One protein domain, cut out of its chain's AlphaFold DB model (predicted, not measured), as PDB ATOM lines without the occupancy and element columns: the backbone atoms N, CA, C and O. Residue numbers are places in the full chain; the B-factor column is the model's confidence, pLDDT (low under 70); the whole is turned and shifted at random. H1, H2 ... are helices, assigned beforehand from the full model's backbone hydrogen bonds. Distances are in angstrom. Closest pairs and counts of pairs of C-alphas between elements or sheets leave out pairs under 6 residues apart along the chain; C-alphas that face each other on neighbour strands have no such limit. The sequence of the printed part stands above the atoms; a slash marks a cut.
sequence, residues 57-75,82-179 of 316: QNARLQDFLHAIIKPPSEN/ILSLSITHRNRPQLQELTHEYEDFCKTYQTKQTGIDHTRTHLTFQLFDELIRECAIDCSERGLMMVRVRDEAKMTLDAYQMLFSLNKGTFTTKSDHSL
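What this domain is: This is residues 57 to 75 and 82 to 179 of the 316 residues of an uncharacterized protein of Reticulomyxa filosa (UniProt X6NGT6). One very long helix, H4, makes the long axis, and its last part, residues 155 to 179, sticks out free as an arm. At its other end H3 folds back beside its first turns and the short H1 packs beside both, while H2 folds back along H3 on the side away from H4, so that H2, H3 and H4 make two helical hairpins in succession. The printed part has 117 residues with four named helices, H1, H2, H3 and H4 in chain order, and no named strand; the class is all helix. The whole is loose, with a radius of gyration of the C-alphas of 19.1 A, and it spans 68 by 30 by 29 A, the length coming from the arm.

How they stand to each other: Begin with H1, residues 57 to 68. H3, residues 118 to 138, only just touches it, with 3 pairs of C-alphas within 8 A; look at Leu 65 and Arg 133, whose C-alphas, the closest, are 6.8 A apart. These two run opposite ways at a shallow tilt of 26 degrees. H4, residues 140 to 179, touches H1 with residues 140 to 147 alone, closest at the C-alphas of Ile 68 and Val 147, 7.3 A; they run the same way at a shallow tilt of 9 degrees. H1, H3 and H4 form an up-and-down bundle, each helix running against the one before it in the bundle. Next comes H2, residues 92 to 108, which is apart from H1 and H4. Its residues 102 to 106 alone touch H3, and the closest C-alphas, of Cys 106 and Arg 120, are 6.7 A apart; this hairpin runs opposite ways at a shallow tilt of 14 degrees. H3 is the hub, touching the three other helices. In the hairpin of H3 and H4, residues 132 to 137 touch residues 142 to 147; the closest C-alphas, of Ala 136 and Gly 143, are 4.0 A apart, and the tilt is a shallow 18 degrees, opposite ways. In H1, H2, H3 and H4 every O i to N i+4 pair is within hydrogen-bond range.

Where its parts are: Find C-alpha 57 at (-65.890, -28.914, -20.493); from there H1 runs 16.6 A to Ile 68. H2 runs 24.4 A from Arg 92 to Thr 108, and H3 runs 30.3 A from His 118 to Asp 138. Find C-alpha 140 at (-61.697, -39.353, -17.679); from there H4 runs 58.7 A to C-alpha 179 at (-12.966, -68.212, -2.188).

The domain as a whole: The C-alphas of Gln 57 and Leu 179, the two farthest apart, are 68.4 A from each other. Residues 113 to 118 also stand free; without the free stretches the body spans 41 by 31 by 29 A. Residues 76 to 81, in the link across the cut from H1 to H2, are not printed, and C-alphas 75 and 82 are 9.9 A apart. The link H2 to H3 is short and the link H3 to H4 is tight. The mean pLDDT of the printed part is 89.5, and residues 71 to 75 and 82 to 83 are under 70.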
ATOM      1  N   GLN A  57     -66.175 -27.478 -20.594       82.19
ATOM      2  CA  GLN A  57     -65.890 -28.914 -20.493       82.19
ATOM      3  C   GLN A  57     -64.466 -29.232 -20.970       82.19
ATOM      4  O   GLN A  57     -63.752 -29.969 -20.295       82.19
ATOM      5  N   ASN A  58     -64.029 -28.602 -22.060       85.06
ATOM      6  CA  ASN A  58     -62.678 -28.726 -22.598       85.06
ATOM      7  C   ASN A  58     -61.616 -28.180 -21.629       85.06
ATOM      8  O   ASN A  58     -60.615 -28.849 -21.393       85.06
ATOM      9  N   ALA A  59     -61.862 -27.029 -20.996       85.50
ATOM     10  CA  ALA A  59     -60.973 -26.481 -19.970       85.50
ATOM     11  C   ALA A  59     -60.840 -27.426 -18.763       85.50
ATOM     12  O   ALA A  59     -59.734 -27.737 -18.334       85.50
ATOM     13  N   ARG A  60     -61.960 -27.980 -18.270       87.81
ATOM     14  CA  ARG A  60     -61.941 -28.979 -17.182       87.81
ATOM     15  C   ARG A  60     -61.167 -30.240 -17.558       87.81
ATOM     16  O   ARG A  60     -60.485 -30.814 -16.713       87.81
ATOM     17  N   LEU A  61     -61.295 -30.689 -18.805       87.31
ATOM     18  CA  LEU A  61     -60.561 -31.843 -19.312       87.31
ATOM     19  C   LEU A  61     -59.062 -31.540 -19.439       87.31
ATOM     20  O   LEU A  61     -58.255 -32.395 -19.091       87.31
ATOM     21  N   GLN A  62     -58.669 -30.334 -19.859       85.69
ATOM     22  CA  GLN A  62     -57.262 -29.915 -19.839       85.69
ATOM     23  C   GLN A  62     -56.689 -29.907 -18.427       85.69
ATOM     24  O   GLN A  62     -55.654 -30.534 -18.209       85.69
ATOM     25  N   ASP A  63     -57.388 -29.296 -17.467       86.06
ATOM     26  CA  ASP A  63     -56.964 -29.275 -16.064       86.06
ATOM     27  C   ASP A  63     -56.777 -30.703 -15.523       86.06
ATOM     28  O   ASP A  63     -55.803 -31.012 -14.833       86.06
ATOM     29  N   PHE A  64     -57.692 -31.608 -15.885       88.44
ATOM     30  CA  PHE A  64     -57.605 -33.024 -15.543       88.44
ATOM     31  C   PHE A  64     -56.391 -33.713 -16.184       88.44
ATOM     32  O   PHE A  64     -55.658 -34.434 -15.505       88.44
ATOM     33  N   LEU A  65     -56.152 -33.483 -17.477       87.50
ATOM     34  CA  LEU A  65     -55.003 -34.038 -18.192       87.50
ATOM     35  C   LEU A  65     -53.681 -33.537 -17.597       87.50
ATOM     36  O   LEU A  65     -52.769 -34.341 -17.398       87.50
ATOM     37  N   HIS A  66     -53.589 -32.251 -17.248       85.50
ATOM     38  CA  HIS A  66     -52.422 -31.660 -16.586       85.50
ATOM     39  C   HIS A  66     -52.191 -32.208 -15.178       85.50
ATOM     40  O   HIS A  66     -51.043 -32.321 -14.748       85.50
ATOM     41  N   ALA A  67     -53.258 -32.573 -14.461       85.75
ATOM     42  CA  ALA A  67     -53.150 -33.196 -13.144       85.75
ATOM     43  C   ALA A  67     -52.609 -34.635 -13.210       85.75
ATOM     44  O   ALA A  67     -51.958 -35.097 -12.271       85.75
ATOM     45  N   ILE A  68     -52.878 -35.350 -14.303       86.44
ATOM     46  CA  ILE A  68     -52.535 -36.768 -14.458       86.44
ATOM     47  C   ILE A  68     -51.185 -36.986 -15.145       86.44
ATOM     48  O   ILE A  68     -50.413 -37.872 -14.759       86.44
ATOM     49  N   ILE A  69     -50.919 -36.217 -16.195       83.94
ATOM     50  CA  ILE A  69     -49.697 -36.295 -16.985       83.94
ATOM     51  C   ILE A  69     -48.977 -34.975 -16.797       83.94
ATOM     52  O   ILE A  69     -49.509 -33.915 -17.122       83.94
ATOM     53  N   LYS A  70     -47.740 -35.041 -16.302       73.62
ATOM     54  CA  LYS A  70     -46.915 -33.843 -16.185       73.62
ATOM     55  C   LYS A  70     -46.743 -33.236 -17.586       73.62
ATOM     56  O   LYS A  70     -46.199 -33.925 -18.454       73.62
ATOM     57  N   PRO A  71     -47.177 -31.985 -17.823       65.88
ATOM     58  CA  PRO A  71     -47.012 -31.370 -19.127       65.88
ATOM     59  C   PRO A  71     -45.516 -31.246 -19.447       65.88
ATOM     60  O   PRO A  71     -44.707 -30.966 -18.551       65.88
ATOM     61  N   PRO A  72     -45.118 -31.483 -20.705       64.44
ATOM     62  CA  PRO A  72     -43.729 -31.342 -21.108       64.44
ATOM     63  C   PRO A  72     -43.302 -29.874 -20.986       64.44
ATOM     64  O   PRO A  72     -43.905 -28.981 -21.579       64.44
ATOM     65  N   SER A  73     -42.244 -29.615 -20.216       58.28
ATOM     66  CA  SER A  73     -41.640 -28.286 -20.103       58.28
ATOM     67  C   SER A  73     -40.598 -28.091 -21.203       58.28
ATOM     68  O   SER A  73     -39.652 -28.876 -21.338       58.28
ATOM     69  N   GLU A  74     -40.737 -27.036 -21.999       49.94
ATOM     70  CA  GLU A  74     -39.733 -26.670 -22.990       49.94
ATOM     71  C   GLU A  74     -38.569 -25.918 -22.327       49.94
ATOM     72  O   GLU A  74     -38.567 -24.697 -22.247       49.94
ATOM     73  N   ASN A  75     -37.525 -26.638 -21.903       47.91
ATOM     74  CA  ASN A  75     -36.273 -26.012 -21.458       47.91
ATOM     75  C   ASN A  75     -35.457 -25.529 -22.669       47.91
ATOM     76  O   ASN A  75     -34.449 -26.131 -23.042       47.91
ATOM     77  N   ILE A  82     -45.294 -23.144 -20.576       60.94
ATOM     78  CA  ILE A  82     -45.979 -24.404 -20.285       60.94
ATOM     79  C   ILE A  82     -46.744 -24.791 -21.553       60.94
ATOM     80  O   ILE A  82     -47.652 -24.083 -21.977       60.94
ATOM     81  N   LEU A  83     -46.343 -25.890 -22.192       69.00
ATOM     82  CA  LEU A  83     -47.079 -26.449 -23.323       69.00
ATOM     83  C   LEU A  83     -48.346 -27.124 -22.790       69.00
ATOM     84  O   LEU A  83     -48.275 -27.948 -21.872       69.00
ATOM     85  N   SER A  84     -49.506 -26.784 -23.357       73.00
ATOM     86  CA  SER A  84     -50.766 -27.417 -22.983       73.00
ATOM     87  C   SER A  84     -50.921 -28.761 -23.698       73.00
ATOM     88  O   SER A  84     -50.411 -28.978 -24.803       73.00
ATOM     89  N   LEU A  85     -51.582 -29.712 -23.033       81.44
ATOM     90  CA  LEU A  85     -51.869 -31.012 -23.622       81.44
ATOM     91  C   LEU A  85     -53.034 -30.850 -24.599       81.44
ATOM     92  O   LEU A  85     -54.056 -30.246 -24.267       81.44
ATOM     93  N   SER A  86     -52.876 -31.408 -25.797       84.31
ATOM     94  CA  SER A  86     -53.924 -31.411 -26.816       84.31
ATOM     95  C   SER A  86     -55.159 -32.164 -26.316       84.31
ATOM     96  O   SER A  86     -55.046 -33.305 -25.858       84.31
ATOM     97  N   ILE A  87     -56.342 -31.574 -26.497       83.69
ATOM     98  CA  ILE A  87     -57.642 -32.216 -26.209       83.69
ATOM     99  C   ILE A  87     -58.144 -33.014 -27.424       83.69
ATOM    100  O   ILE A  87     -59.072 -33.810 -27.325       83.69
ATOM    101  N   THR A  88     -57.536 -32.823 -28.598       86.69
ATOM    102  CA  THR A  88     -57.966 -33.529 -29.808       86.69
ATOM    103  C   THR A  88     -57.649 -35.026 -29.725       86.69
ATOM    104  O   THR A  88     -56.508 -35.410 -29.436       86.69
ATOM    105  N   HIS A  89     -58.661 -35.858 -29.987       86.75
ATOM    106  CA  HIS A  89     -58.527 -37.312 -30.108       86.75
ATOM    107  C   HIS A  89     -57.840 -37.685 -31.428       86.75
ATOM    108  O   HIS A  89     -58.058 -37.022 -32.451       86.75
ATOM    109  N   ARG A  90     -57.020 -38.742 -31.434       88.69
ATOM    110  CA  ARG A  90     -56.396 -39.244 -32.669       88.69
ATOM    111  C   ARG A  90     -57.343 -40.125 -33.482       88.69
ATOM    112  O   ARG A  90     -57.932 -41.082 -32.994       88.69
ATOM    113  N   ASN A  91     -57.392 -39.871 -34.786       90.25
ATOM    114  CA  ASN A  91     -58.087 -40.738 -35.738       90.25
ATOM    115  C   ASN A  91     -57.290 -42.031 -36.015       90.25
ATOM    116  O   ASN A  91     -56.073 -42.078 -35.848       90.25
ATOM    117  N   ARG A  92     -57.950 -43.067 -36.556       90.94
ATOM    118  CA  ARG A  92     -57.306 -44.343 -36.945       90.94
ATOM    119  C   ARG A  92     -55.993 -44.198 -37.748       90.94
ATOM    120  O   ARG A  92     -55.040 -44.875 -37.374       90.94
ATOM    121  N   PRO A  93     -55.890 -43.360 -38.802       92.88
ATOM    122  CA  PRO A  93     -54.613 -43.162 -39.500       92.88
ATOM    123  C   PRO A  93     -53.540 -42.505 -38.615       92.88
ATOM    124  O   PRO A  93     -52.391 -42.924 -38.648       92.88
ATOM    125  N   GLN A  94     -53.911 -41.564 -37.743       89.81
ATOM    126  CA  GLN A  94     -52.971 -40.916 -36.816       89.81
ATOM    127  C   GLN A  94     -52.447 -41.882 -35.743       89.81
ATOM    128  O   GLN A  94     -51.334 -41.724 -35.248       89.81
ATOM    129  N   LEU A  95     -53.231 -42.902 -35.380       89.94
ATOM    130  CA  LEU A  95     -52.773 -43.980 -34.501       89.94
ATOM    131  C   LEU A  95     -51.763 -44.905 -35.207       89.94
ATOM    132  O   LEU A  95     -50.820 -45.391 -34.581       89.94
ATOM    133  N   GLN A  96     -51.933 -45.132 -36.516       93.38
ATOM    134  CA  GLN A  96     -50.947 -45.862 -37.321       93.38
ATOM    135  C   GLN A  96     -49.642 -45.070 -37.447       93.38
ATOM    136  O   GLN A  96     -48.573 -45.654 -37.298       93.38
ATOM    137  N   GLU A  97     -49.727 -43.753 -37.642       92.81
ATOM    138  CA  GLU A  97     -48.565 -42.855 -37.623       92.81
ATOM    139  C   GLU A  97     -47.827 -42.924 -36.282       92.81
ATOM    140  O   GLU A  97     -46.617 -43.114 -36.275       92.81
ATOM    141  N   LEU A  98     -48.548 -42.881 -35.153       91.56
ATOM    142  CA  LEU A  98     -47.952 -43.019 -33.817       91.56
ATOM    143  C   LEU A  98     -47.231 -44.365 -33.633       91.56
ATOM    144  O   LEU A  98     -46.170 -44.439 -33.014       91.56
ATOM    145  N   THR A  99     -47.798 -45.439 -34.187       92.75
ATOM    146  CA  THR A  99     -47.174 -46.770 -34.152       92.75
ATOM    147  C   THR A  99     -45.881 -46.785 -34.968       92.75
ATOM    148  O   THR A  99     -44.856 -47.262 -34.483       92.75
ATOM    149  N   HIS A 100     -45.905 -46.213 -36.174       94.50
ATOM    150  CA  HIS A 100     -44.721 -46.073 -37.021       94.50
ATOM    151  C   HIS A 100     -43.638 -45.209 -36.369       94.50
ATOM    152  O   HIS A 100     -42.473 -45.594 -36.370       94.50
ATOM    153  N   GLU A 101     -44.017 -44.092 -35.751       92.31
ATOM    154  CA  GLU A 101     -43.102 -43.206 -35.034       92.31
ATOM    155  C   GLU A 101     -42.395 -43.948 -33.889       92.31
ATOM    156  O   GLU A 101     -41.171 -43.884 -33.760       92.31
ATOM    157  N   TYR A 102     -43.136 -44.730 -33.097       92.62
ATOM    158  CA  TYR A 102     -42.552 -45.577 -32.055       92.62
ATOM    159  C   TYR A 102     -41.564 -46.606 -32.624       92.62
ATOM    160  O   TYR A 102     -40.467 -46.784 -32.080       92.62
ATOM    161  N   GLU A 103     -41.917 -47.275 -33.723       93.50
ATOM    162  CA  GLU A 103     -41.024 -48.224 -34.392       93.50
ATOM    163  C   GLU A 103     -39.759 -47.550 -34.934       93.50
ATOM    164  O   GLU A 103     -38.664 -48.105 -34.817       93.50
ATOM    165  N   ASP A 104     -39.886 -46.356 -35.499       93.06
ATOM    166  CA  ASP A 104     -38.769 -45.606 -36.063       93.06
ATOM    167  C   ASP A 104     -37.838 -45.079 -34.969       93.06
ATOM    168  O   ASP A 104     -36.615 -45.183 -35.110       93.06
ATOM    169  N   PHE A 105     -38.370 -44.651 -33.820       91.69
ATOM    170  CA  PHE A 105     -37.551 -44.390 -32.636       91.69
ATOM    171  C   PHE A 105     -36.850 -45.657 -32.143       91.69
ATOM    172  O   PHE A 105     -35.646 -45.632 -31.882       91.69
ATOM    173  N   CYS A 106     -37.547 -46.793 -32.078       90.75
ATOM    174  CA  CYS A 106     -36.936 -48.062 -31.679       90.75
ATOM    175  C   CYS A 106     -35.780 -48.476 -32.606       90.75
ATOM    176  O   CYS A 106     -34.772 -48.995 -32.114       90.75
ATOM    177  N   LYS A 107     -35.899 -48.231 -33.921       92.12
ATOM    178  CA  LYS A 107     -34.835 -48.466 -34.913       92.12
ATOM    179  C   LYS A 107     -33.684 -47.475 -34.755       92.12
ATOM    180  O   LYS A 107     -32.530 -47.897 -34.723       92.12
ATOM    181  N   THR A 108     -33.991 -46.187 -34.611       90.94
ATOM    182  CA  THR A 108     -33.003 -45.105 -34.467       90.94
ATOM    183  C   THR A 108     -32.124 -45.326 -33.241       90.94
ATOM    184  O   THR A 108     -30.899 -45.256 -33.323       90.94
ATOM    185  N   TYR A 109     -32.734 -45.701 -32.115       87.94
ATOM    186  CA  TYR A 109     -32.019 -46.005 -30.876       87.94
ATOM    187  C   TYR A 109     -31.475 -47.438 -30.801       87.94
ATOM    188  O   TYR A 109     -30.896 -47.805 -29.778       87.94
ATOM    189  N   GLN A 110     -31.631 -48.236 -31.866       90.25
ATOM    190  CA  GLN A 110     -31.151 -49.619 -31.960       90.25
ATOM    191  C   GLN A 110     -31.575 -50.470 -30.755       90.25
ATOM    192  O   GLN A 110     -30.786 -51.224 -30.179       90.25
ATOM    193  N   THR A 111     -32.834 -50.316 -30.354       91.62
ATOM    194  CA  THR A 111     -33.381 -51.033 -29.204       91.62
ATOM    195  C   THR A 111     -33.439 -52.537 -29.456       91.62
ATOM    196  O   THR A 111     -33.596 -53.009 -30.588       91.62
ATOM    197  N   LYS A 112     -33.318 -53.325 -28.385       90.50
ATOM    198  CA  LYS A 112     -33.372 -54.787 -28.507       90.50
ATOM    199  C   LYS A 112     -34.803 -55.250 -28.789       90.50
ATOM    200  O   LYS A 112     -35.751 -54.873 -28.098       90.50
ATOM    201  N   GLN A 113     -34.950 -56.144 -29.767       87.75
ATOM    202  CA  GLN A 113     -36.237 -56.775 -30.086       87.75
ATOM    203  C   GLN A 113     -36.669 -57.787 -29.013       87.75
ATOM    204  O   GLN A 113     -37.860 -57.932 -28.734       87.75
ATOM    205  N   THR A 114     -35.706 -58.439 -28.359       90.12
ATOM    206  CA  THR A 114     -35.938 -59.421 -27.294       90.12
ATOM    207  C   THR A 114     -35.080 -59.122 -26.063       90.12
ATOM    208  O   THR A 114     -33.965 -58.606 -26.165       90.12
ATOM    209  N   GLY A 115     -35.602 -59.462 -24.882       91.00
ATOM    210  CA  GLY A 115     -34.945 -59.207 -23.597       91.00
ATOM    211  C   GLY A 115     -35.233 -57.821 -23.011       91.00
ATOM    212  O   GLY A 115     -36.091 -57.088 -23.495       91.00
ATOM    213  N   ILE A 116     -34.527 -57.495 -21.924       90.25
ATOM    214  CA  ILE A 116     -34.688 -56.237 -21.184       90.25
ATOM    215  C   ILE A 116     -33.808 -55.160 -21.828       90.25
ATOM    216  O   ILE A 116     -32.595 -55.347 -21.973       90.25
ATOM    217  N   ASP A 117     -34.423 -54.034 -22.191       92.31
ATOM    218  CA  ASP A 117     -33.743 -52.861 -22.731       92.31
ATOM    219  C   ASP A 117     -34.335 -51.573 -22.150       92.31
ATOM    220  O   ASP A 117     -35.526 -51.302 -22.296       92.31
ATOM    221  N   HIS A 118     -33.490 -50.775 -21.498       90.06
ATOM    222  CA  HIS A 118     -33.912 -49.593 -20.746       90.06
ATOM    223  C   HIS A 118     -34.491 -48.512 -21.662       90.06
ATOM    224  O   HIS A 118     -35.513 -47.915 -21.331       90.06
ATOM    225  N   THR A 119     -33.893 -48.302 -22.839       90.69
ATOM    226  CA  THR A 119     -34.364 -47.296 -23.802       90.69
ATOM    227  C   THR A 119     -35.745 -47.656 -24.335       90.69
ATOM    228  O   THR A 119     -36.632 -46.810 -24.394       90.69
ATOM    229  N   ARG A 120     -35.964 -48.937 -24.658       91.44
ATOM    230  CA  ARG A 120     -37.269 -49.431 -25.104       91.44
ATOM    231  C   ARG A 120     -38.325 -49.326 -24.010       91.44
ATOM    232  O   ARG A 120     -39.441 -48.897 -24.288       91.44
ATOM    233  N   THR A 121     -37.983 -49.690 -22.773       90.56
ATOM    234  CA  THR A 121     -38.876 -49.527 -21.618       90.56
ATOM    235  C   THR A 121     -39.270 -48.062 -21.431       90.56
ATOM    236  O   THR A 121     -40.450 -47.771 -21.247       90.56
ATOM    237  N   HIS A 122     -38.317 -47.139 -21.556       89.75
ATOM    238  CA  HIS A 122     -38.576 -45.703 -21.465       89.75
ATOM    239  C   HIS A 122     -39.498 -45.197 -22.583       89.75
ATOM    240  O   HIS A 122     -40.525 -44.592 -22.286       89.75
ATOM    241  N   LEU A 123     -39.205 -45.527 -23.847       91.31
ATOM    242  CA  LEU A 123     -40.068 -45.195 -24.993       91.31
ATOM    243  C   LEU A 123     -41.481 -45.770 -24.830       91.31
ATOM    244  O   LEU A 123     -42.463 -45.109 -25.153       91.31
ATOM    245  N   THR A 124     -41.594 -46.985 -24.285       91.81
ATOM    246  CA  THR A 124     -42.890 -47.623 -24.014       91.81
ATOM    247  C   THR A 124     -43.678 -46.849 -22.959       91.81
ATOM    248  O   THR A 124     -44.873 -46.639 -23.135       91.81
ATOM    249  N   PHE A 125     -43.037 -46.388 -21.879       90.75
ATOM    250  CA  PHE A 125     -43.710 -45.563 -20.870       90.75
ATOM    251  C   PHE A 125     -44.117 -44.192 -21.412       90.75
ATOM    252  O   PHE A 125     -45.205 -43.721 -21.092       90.75
ATOM    253  N   GLN A 126     -43.285 -43.585 -22.258       89.56
ATOM    254  CA  GLN A 126     -43.615 -42.332 -22.933       89.56
ATOM    255  C   GLN A 126     -44.822 -42.488 -23.870       89.56
ATOM    256  O   GLN A 126     -45.732 -41.660 -23.840       89.56
ATOM    257  N   LEU A 127     -44.874 -43.578 -24.641       91.75
ATOM    258  CA  LEU A 127     -46.037 -43.932 -25.456       91.75
ATOM    259  C   LEU A 127     -47.270 -44.214 -24.583       91.75
ATOM    260  O   LEU A 127     -48.381 -43.828 -24.936       91.75
ATOM    261  N   PHE A 128     -47.089 -44.852 -23.425       92.50
ATOM    262  CA  PHE A 128     -48.181 -45.144 -22.497       92.50
ATOM    263  C   PHE A 128     -48.826 -43.874 -21.933       92.50
ATOM    264  O   PHE A 128     -50.040 -43.843 -21.757       92.50
ATOM    265  N   ASP A 129     -48.051 -42.812 -21.702       90.88
ATOM    266  CA  ASP A 129     -48.603 -41.515 -21.301       90.88
ATOM    267  C   ASP A 129     -49.495 -40.914 -22.407       90.88
ATOM    268  O   ASP A 129     -50.569 -40.395 -22.111       90.88
ATOM    269  N   GLU A 130     -49.131 -41.058 -23.685       90.44
ATOM    270  CA  GLU A 130     -50.000 -40.646 -24.801       90.44
ATOM    271  C   GLU A 130     -51.271 -41.510 -24.891       90.44
ATOM    272  O   GLU A 130     -52.360 -40.986 -25.122       90.44
ATOM    273  N   LEU A 131     -51.179 -42.817 -24.624       91.81
ATOM    274  CA  LEU A 131     -52.361 -43.687 -24.536       91.81
ATOM    275  C   LEU A 131     -53.285 -43.298 -23.373       91.81
ATOM    276  O   LEU A 131     -54.508 -43.351 -23.519       91.81
ATOM    277  N   ILE A 132     -52.722 -42.888 -22.231       93.12
ATOM    278  CA  ILE A 132     -53.493 -42.350 -21.104       93.12
ATOM    279  C   ILE A 132     -54.197 -41.062 -21.525       93.12
ATOM    280  O   ILE A 132     -55.377 -40.920 -21.207       93.12
ATOM    281  N   ARG A 133     -53.521 -40.158 -22.252       91.88
ATOM    282  CA  ARG A 133     -54.135 -38.925 -22.770       91.88
ATOM    283  C   ARG A 133     -55.343 -39.247 -23.651       91.88
ATOM    284  O   ARG A 133     -56.418 -38.718 -23.399       91.88
ATOM    285  N   GLU A 134     -55.190 -40.145 -24.625       92.00
ATOM    286  CA  GLU A 134     -56.287 -40.553 -25.517       92.00
ATOM    287  C   GLU A 134     -57.452 -41.191 -24.745       92.00
ATOM    288  O   GLU A 134     -58.601 -40.786 -24.902       92.00
ATOM    289  N   CYS A 135     -57.163 -42.127 -23.834       92.62
ATOM    290  CA  CYS A 135     -58.201 -42.769 -23.024       92.62
ATOM    291  C   CYS A 135     -58.905 -41.789 -22.073       92.62
ATOM    292  O   CYS A 135     -60.085 -41.972 -21.780       92.62
ATOM    293  N   ALA A 136     -58.183 -40.790 -21.557       92.44
ATOM    294  CA  ALA A 136     -58.718 -39.755 -20.679       92.44
ATOM    295  C   ALA A 136     -59.626 -38.771 -21.427       92.44
ATOM    296  O   ALA A 136     -60.599 -38.307 -20.835       92.44
ATOM    297  N   ILE A 137     -59.330 -38.488 -22.701       91.50
ATOM    298  CA  ILE A 137     -60.193 -37.687 -23.580       91.50
ATOM    299  C   ILE A 137     -61.509 -38.418 -23.847       91.50
ATOM    300  O   ILE A 137     -62.566 -37.798 -23.761       91.50
ATOM    301  N   ASP A 138     -61.457 -39.731 -24.096       91.38
ATOM    302  CA  ASP A 138     -62.664 -40.545 -24.273       91.38
ATOM    303  C   ASP A 138     -63.498 -40.618 -22.985       91.38
ATOM    304  O   ASP A 138     -64.704 -40.365 -22.987       91.38
ATOM    305  N   CYS A 139     -62.868 -41.024 -21.878       91.88
ATOM    306  CA  CYS A 139     -63.485 -41.162 -20.560       91.88
ATOM    307  C   CYS A 139     -62.448 -40.884 -19.463       91.88
ATOM    308  O   CYS A 139     -61.545 -41.693 -19.220       91.88
ATOM    309  N   SER A 140     -62.629 -39.788 -18.728       91.06
ATOM    310  CA  SER A 140     -61.697 -39.353 -17.679       91.06
ATOM    311  C   SER A 140     -61.415 -40.437 -16.623       91.06
ATOM    312  O   SER A 140     -60.266 -40.693 -16.263       91.06
ATOM    313  N   GLU A 141     -62.436 -41.178 -16.193       93.00
ATOM    314  CA  GLU A 141     -62.345 -42.229 -15.179       93.00
ATOM    315  C   GLU A 141     -61.483 -43.405 -15.652       93.00
ATOM    316  O   GLU A 141     -60.740 -44.001 -14.867       93.00
ATOM    317  N   ARG A 142     -61.538 -43.715 -16.954       93.94
ATOM    318  CA  ARG A 142     -60.708 -44.755 -17.573       93.94
ATOM    319  C   ARG A 142     -59.252 -44.311 -17.648       93.94
ATOM    320  O   ARG A 142     -58.369 -45.107 -17.330       93.94
ATOM    321  N   GLY A 143     -59.015 -43.049 -18.007       93.19
ATOM    322  CA  GLY A 143     -57.690 -42.433 -17.945       93.19
ATOM    323  C   GLY A 143     -57.092 -42.513 -16.538       93.19
ATOM    324  O   GLY A 143     -55.982 -43.010 -16.364       93.19
ATOM    325  N   LEU A 144     -57.865 -42.142 -15.512       92.88
ATOM    326  CA  LEU A 144     -57.434 -42.221 -14.112       92.88
ATOM    327  C   LEU A 144     -57.119 -43.659 -13.671       92.88
ATOM    328  O   LEU A 144     -56.153 -43.894 -12.942       92.88
ATOM    329  N   MET A 145     -57.909 -44.638 -14.117       94.69
ATOM    330  CA  MET A 145     -57.633 -46.049 -13.849       94.69
ATOM    331  C   MET A 145     -56.316 -46.502 -14.497       94.69
ATOM    332  O   MET A 145     -55.508 -47.153 -13.834       94.69
ATOM    333  N   MET A 146     -56.065 -46.131 -15.758       94.94
ATOM    334  CA  MET A 146     -54.826 -46.474 -16.471       94.94
ATOM    335  C   MET A 146     -53.579 -45.914 -15.773       94.94
ATOM    336  O   MET A 146     -52.544 -46.574 -15.742       94.94
ATOM    337  N   VAL A 147     -53.686 -44.740 -15.156       94.19
ATOM    338  CA  VAL A 147     -52.594 -44.101 -14.401       94.19
ATOM    339  C   VAL A 147     -52.229 -44.909 -13.169       94.19
ATOM    340  O   VAL A 147     -51.057 -45.183 -12.940       94.19
ATOM    341  N   ARG A 148     -53.230 -45.375 -12.418       94.81
ATOM    342  CA  ARG A 148     -52.991 -46.254 -11.267       94.81
ATOM    343  C   ARG A 148     -52.321 -47.557 -11.691       94.81
ATOM    344  O   ARG A 148     -51.388 -48.000 -11.033       94.81
ATOM    345  N   VAL A 149     -52.758 -48.141 -12.810       95.31
ATOM    346  CA  VAL A 149     -52.134 -49.350 -13.374       95.31
ATOM    347  C   VAL A 149     -50.686 -49.081 -13.796       95.31
ATOM    348  O   VAL A 149     -49.817 -49.905 -13.522       95.31
ATOM    349  N   ARG A 150     -50.401 -47.928 -14.417       94.00
ATOM    350  CA  ARG A 150     -49.038 -47.506 -14.778       94.00
ATOM    351  C   ARG A 150     -48.143 -47.412 -13.550       94.00
ATOM    352  O   ARG A 150     -47.020 -47.907 -13.580       94.00
ATOM    353  N   ASP A 151     -48.623 -46.747 -12.508       93.81
ATOM    354  CA  ASP A 151     -47.831 -46.463 -11.316       93.81
ATOM    355  C   ASP A 151     -47.575 -47.751 -10.517       93.81
ATOM    356  O   ASP A 151     -46.447 -47.981 -10.087       93.81
ATOM    357  N   GLU A 152     -48.557 -48.655 -10.442       96.31
ATOM    358  CA  GLU A 152     -48.373 -50.005  -9.891       96.31
ATOM    359  C   GLU A 152     -47.375 -50.832 -10.725       96.31
ATOM    360  O   GLU A 152     -46.481 -51.482 -10.181       96.31
ATOM    361  N   ALA A 153     -47.463 -50.782 -12.059       93.69
ATOM    362  CA  ALA A 153     -46.521 -51.470 -12.944       93.69
ATOM    363  C   ALA A 153     -45.084 -50.933 -12.799       93.69
ATOM    364  O   ALA A 153     -44.129 -51.709 -12.814       93.69
ATOM    365  N   LYS A 154     -44.915 -49.617 -12.619       93.06
ATOM    366  CA  LYS A 154     -43.611 -48.997 -12.333       93.06
ATOM    367  C   LYS A 154     -43.088 -49.418 -10.961       93.06
ATOM    368  O   LYS A 154     -41.965 -49.902 -10.870       93.06
ATOM    369  N   MET A 155     -43.919 -49.335  -9.922       95.56
ATOM    370  CA  MET A 155     -43.537 -49.720  -8.560       95.56
ATOM    371  C   MET A 155     -43.129 -51.199  -8.474       95.56
ATOM    372  O   MET A 155     -42.120 -51.536  -7.854       95.56
ATOM    373  N   THR A 156     -43.877 -52.091  -9.128       96.56
ATOM    374  CA  THR A 156     -43.549 -53.525  -9.180       96.56
ATOM    375  C   THR A 156     -42.271 -53.796  -9.971       96.56
ATOM    376  O   THR A 156     -41.451 -54.610  -9.540       96.56
ATOM    377  N   LEU A 157     -42.048 -53.097 -11.089       93.75
ATOM    378  CA  LEU A 157     -40.807 -53.201 -11.854       93.75
ATOM    379  C   LEU A 157     -39.595 -52.750 -11.025       93.75
ATOM    380  O   LEU A 157     -38.593 -53.468 -10.983       93.75
ATOM    381  N   ASP A 158     -39.701 -51.625 -10.320       94.12
ATOM    382  CA  ASP A 158     -38.642 -51.094  -9.455       94.12
ATOM    383  C   ASP A 158     -38.337 -52.051  -8.293       94.12
ATOM    384  O   ASP A 158     -37.172 -52.323  -7.981       94.12
ATOM    385  N   ALA A 159     -39.371 -52.652  -7.696       97.50
ATOM    386  CA  ALA A 159     -39.207 -53.684  -6.677       97.50
ATOM    387  C   ALA A 159     -38.450 -54.909  -7.224       97.50
ATOM    388  O   ALA A 159     -37.525 -55.407  -6.574       97.50
ATOM    389  N   TYR A 160     -38.773 -55.373  -8.436       96.19
ATOM    390  CA  TYR A 160     -38.042 -56.475  -9.067       96.19
ATOM    391  C   TYR A 160     -36.588 -56.116  -9.390       96.19
ATOM    392  O   TYR A 160     -35.696 -56.940  -9.171       96.19
ATOM    393  N   GLN A 161     -36.317 -54.895  -9.856       94.44
ATOM    394  CA  GLN A 161     -34.951 -54.417 -10.086       94.44
ATOM    395  C   GLN A 161     -34.137 -54.374  -8.787       94.44
ATOM    396  O   GLN A 161     -32.972 -54.794  -8.765       94.44
ATOM    397  N   MET A 162     -34.752 -53.928  -7.689       96.44
ATOM    398  CA  MET A 162     -34.134 -53.925  -6.366       96.44
ATOM    399  C   MET A 162     -33.823 -55.349  -5.899       96.44
ATOM    400  O   MET A 162     -32.685 -55.635  -5.528       96.44
ATOM    401  N   LEU A 163     -34.790 -56.267  -5.979       96.56
ATOM    402  CA  LEU A 163     -34.593 -57.670  -5.605       96.56
ATOM    403  C   LEU A 163     -33.496 -58.340  -6.436       96.56
ATOM    404  O   LEU A 163     -32.672 -59.073  -5.889       96.56
ATOM    405  N   PHE A 164     -33.440 -58.068  -7.740       95.75
ATOM    406  CA  PHE A 164     -32.383 -58.582  -8.606       95.75
ATOM    407  C   PHE A 164     -31.004 -58.044  -8.204       95.75
ATOM    408  O   PHE A 164     -30.044 -58.812  -8.096       95.75
ATOM    409  N   SER A 165     -30.909 -56.743  -7.923       94.81
ATOM    410  CA  SER A 165     -29.665 -56.093  -7.492       94.81
ATOM    411  C   SER A 165     -29.179 -56.633  -6.145       94.81
ATOM    412  O   SER A 165     -27.996 -56.946  -5.991       94.81
ATOM    413  N   LEU A 166     -30.102 -56.826  -5.199       96.38
ATOM    414  CA  LEU A 166     -29.825 -57.446  -3.905       96.38
ATOM    415  C   LEU A 166     -29.352 -58.890  -4.076       96.38
ATOM    416  O   LEU A 166     -28.304 -59.257  -3.548       96.38
ATOM    417  N   ASN A 167     -30.070 -59.701  -4.856       96.25
ATOM    418  CA  ASN A 167     -29.697 -61.092  -5.104       96.25
ATOM    419  C   ASN A 167     -28.293 -61.183  -5.720       96.25
ATOM    420  O   ASN A 167     -27.433 -61.897  -5.200       96.25
ATOM    421  N   LYS A 168     -28.016 -60.373  -6.748       95.19
ATOM    422  CA  LYS A 168     -26.692 -60.278  -7.371       95.19
ATOM    423  C   LYS A 168     -25.600 -59.961  -6.344       95.19
ATOM    424  O   LYS A 168     -24.584 -60.652  -6.328       95.19
ATOM    425  N   GLY A 169     -25.821 -58.987  -5.458       94.12
ATOM    426  CA  GLY A 169     -24.880 -58.648  -4.383       94.12
ATOM    427  C   GLY A 169     -24.688 -59.771  -3.356       94.12
ATOM    428  O   GLY A 169     -23.567 -60.049  -2.925       94.12
ATOM    429  N   THR A 170     -25.755 -60.481  -2.978       94.00
ATOM    430  CA  THR A 170     -25.632 -61.632  -2.065       94.00
ATOM    431  C   THR A 170     -24.887 -62.804  -2.700       94.00
ATOM    432  O   THR A 170     -24.167 -63.524  -2.014       94.00
ATOM    433  N   PHE A 171     -25.039 -63.006  -4.007       96.25
ATOM    434  CA  PHE A 171     -24.348 -64.069  -4.722       96.25
ATOM    435  C   PHE A 171     -22.844 -63.794  -4.813       96.25
ATOM    436  O   PHE A 171     -22.046 -64.668  -4.471       96.25
ATOM    437  N   THR A 172     -22.451 -62.578  -5.208       95.44
ATOM    438  CA  THR A 172     -21.031 -62.201  -5.303       95.44
ATOM    439  C   THR A 172     -20.345 -62.296  -3.946       95.44
ATOM    440  O   THR A 172     -19.322 -62.959  -3.825       95.44
ATOM    441  N   THR A 173     -20.960 -61.753  -2.894       95.31
ATOM    442  CA  THR A 173     -20.402 -61.811  -1.532       95.31
ATOM    443  C   THR A 173     -20.248 -63.239  -1.009       95.31
ATOM    444  O   THR A 173     -19.223 -63.557  -0.405       95.31
ATOM    445  N   LYS A 174     -21.216 -64.130  -1.262       96.12
ATOM    446  CA  LYS A 174     -21.103 -65.558  -0.909       96.12
ATOM    447  C   LYS A 174     -19.992 -66.255  -1.694       96.12
ATOM    448  O   LYS A 174     -19.234 -67.026  -1.105       96.12
ATOM    449  N   SER A 175     -19.878 -65.972  -2.992       96.00
ATOM    450  CA  SER A 175     -18.791 -66.484  -3.829       96.00
ATOM    451  C   SER A 175     -17.436 -66.038  -3.273       96.00
ATOM    452  O   SER A 175     -16.585 -66.875  -2.972       96.00
ATOM    453  N   ASP A 176     -17.270 -64.744  -3.011       95.56
ATOM    454  CA  ASP A 176     -16.038 -64.172  -2.467       95.56
ATOM    455  C   ASP A 176     -15.693 -64.745  -1.089       95.56
ATOM    456  O   ASP A 176     -14.534 -65.061  -0.812       95.56
ATOM    457  N   HIS A 177     -16.693 -64.937  -0.224       96.56
ATOM    458  CA  HIS A 177     -16.502 -65.584   1.071       96.56
ATOM    459  C   HIS A 177     -16.000 -67.024   0.908       96.56
ATOM    460  O   HIS A 177     -15.078 -67.441   1.611       96.56
ATOM    461  N   SER A 178     -16.584 -67.800  -0.009       96.81
ATOM    462  CA  SER A 178     -16.151 -69.181  -0.247       96.81
ATOM    463  C   SER A 178     -14.715 -69.249  -0.779       96.81
ATOM    464  O   SER A 178     -13.924 -70.057  -0.288       96.81
ATOM    465  N   LEU A 179     -14.334 -68.335  -1.679       96.56
ATOM    466  CA  LEU A 179     -12.966 -68.212  -2.188       96.56
ATOM    467  C   LEU A 179     -11.970 -67.866  -1.075       96.56
ATOM    468  O   LEU A 179     -10.915 -68.493  -0.974       96.56
TER     469      LEU A 179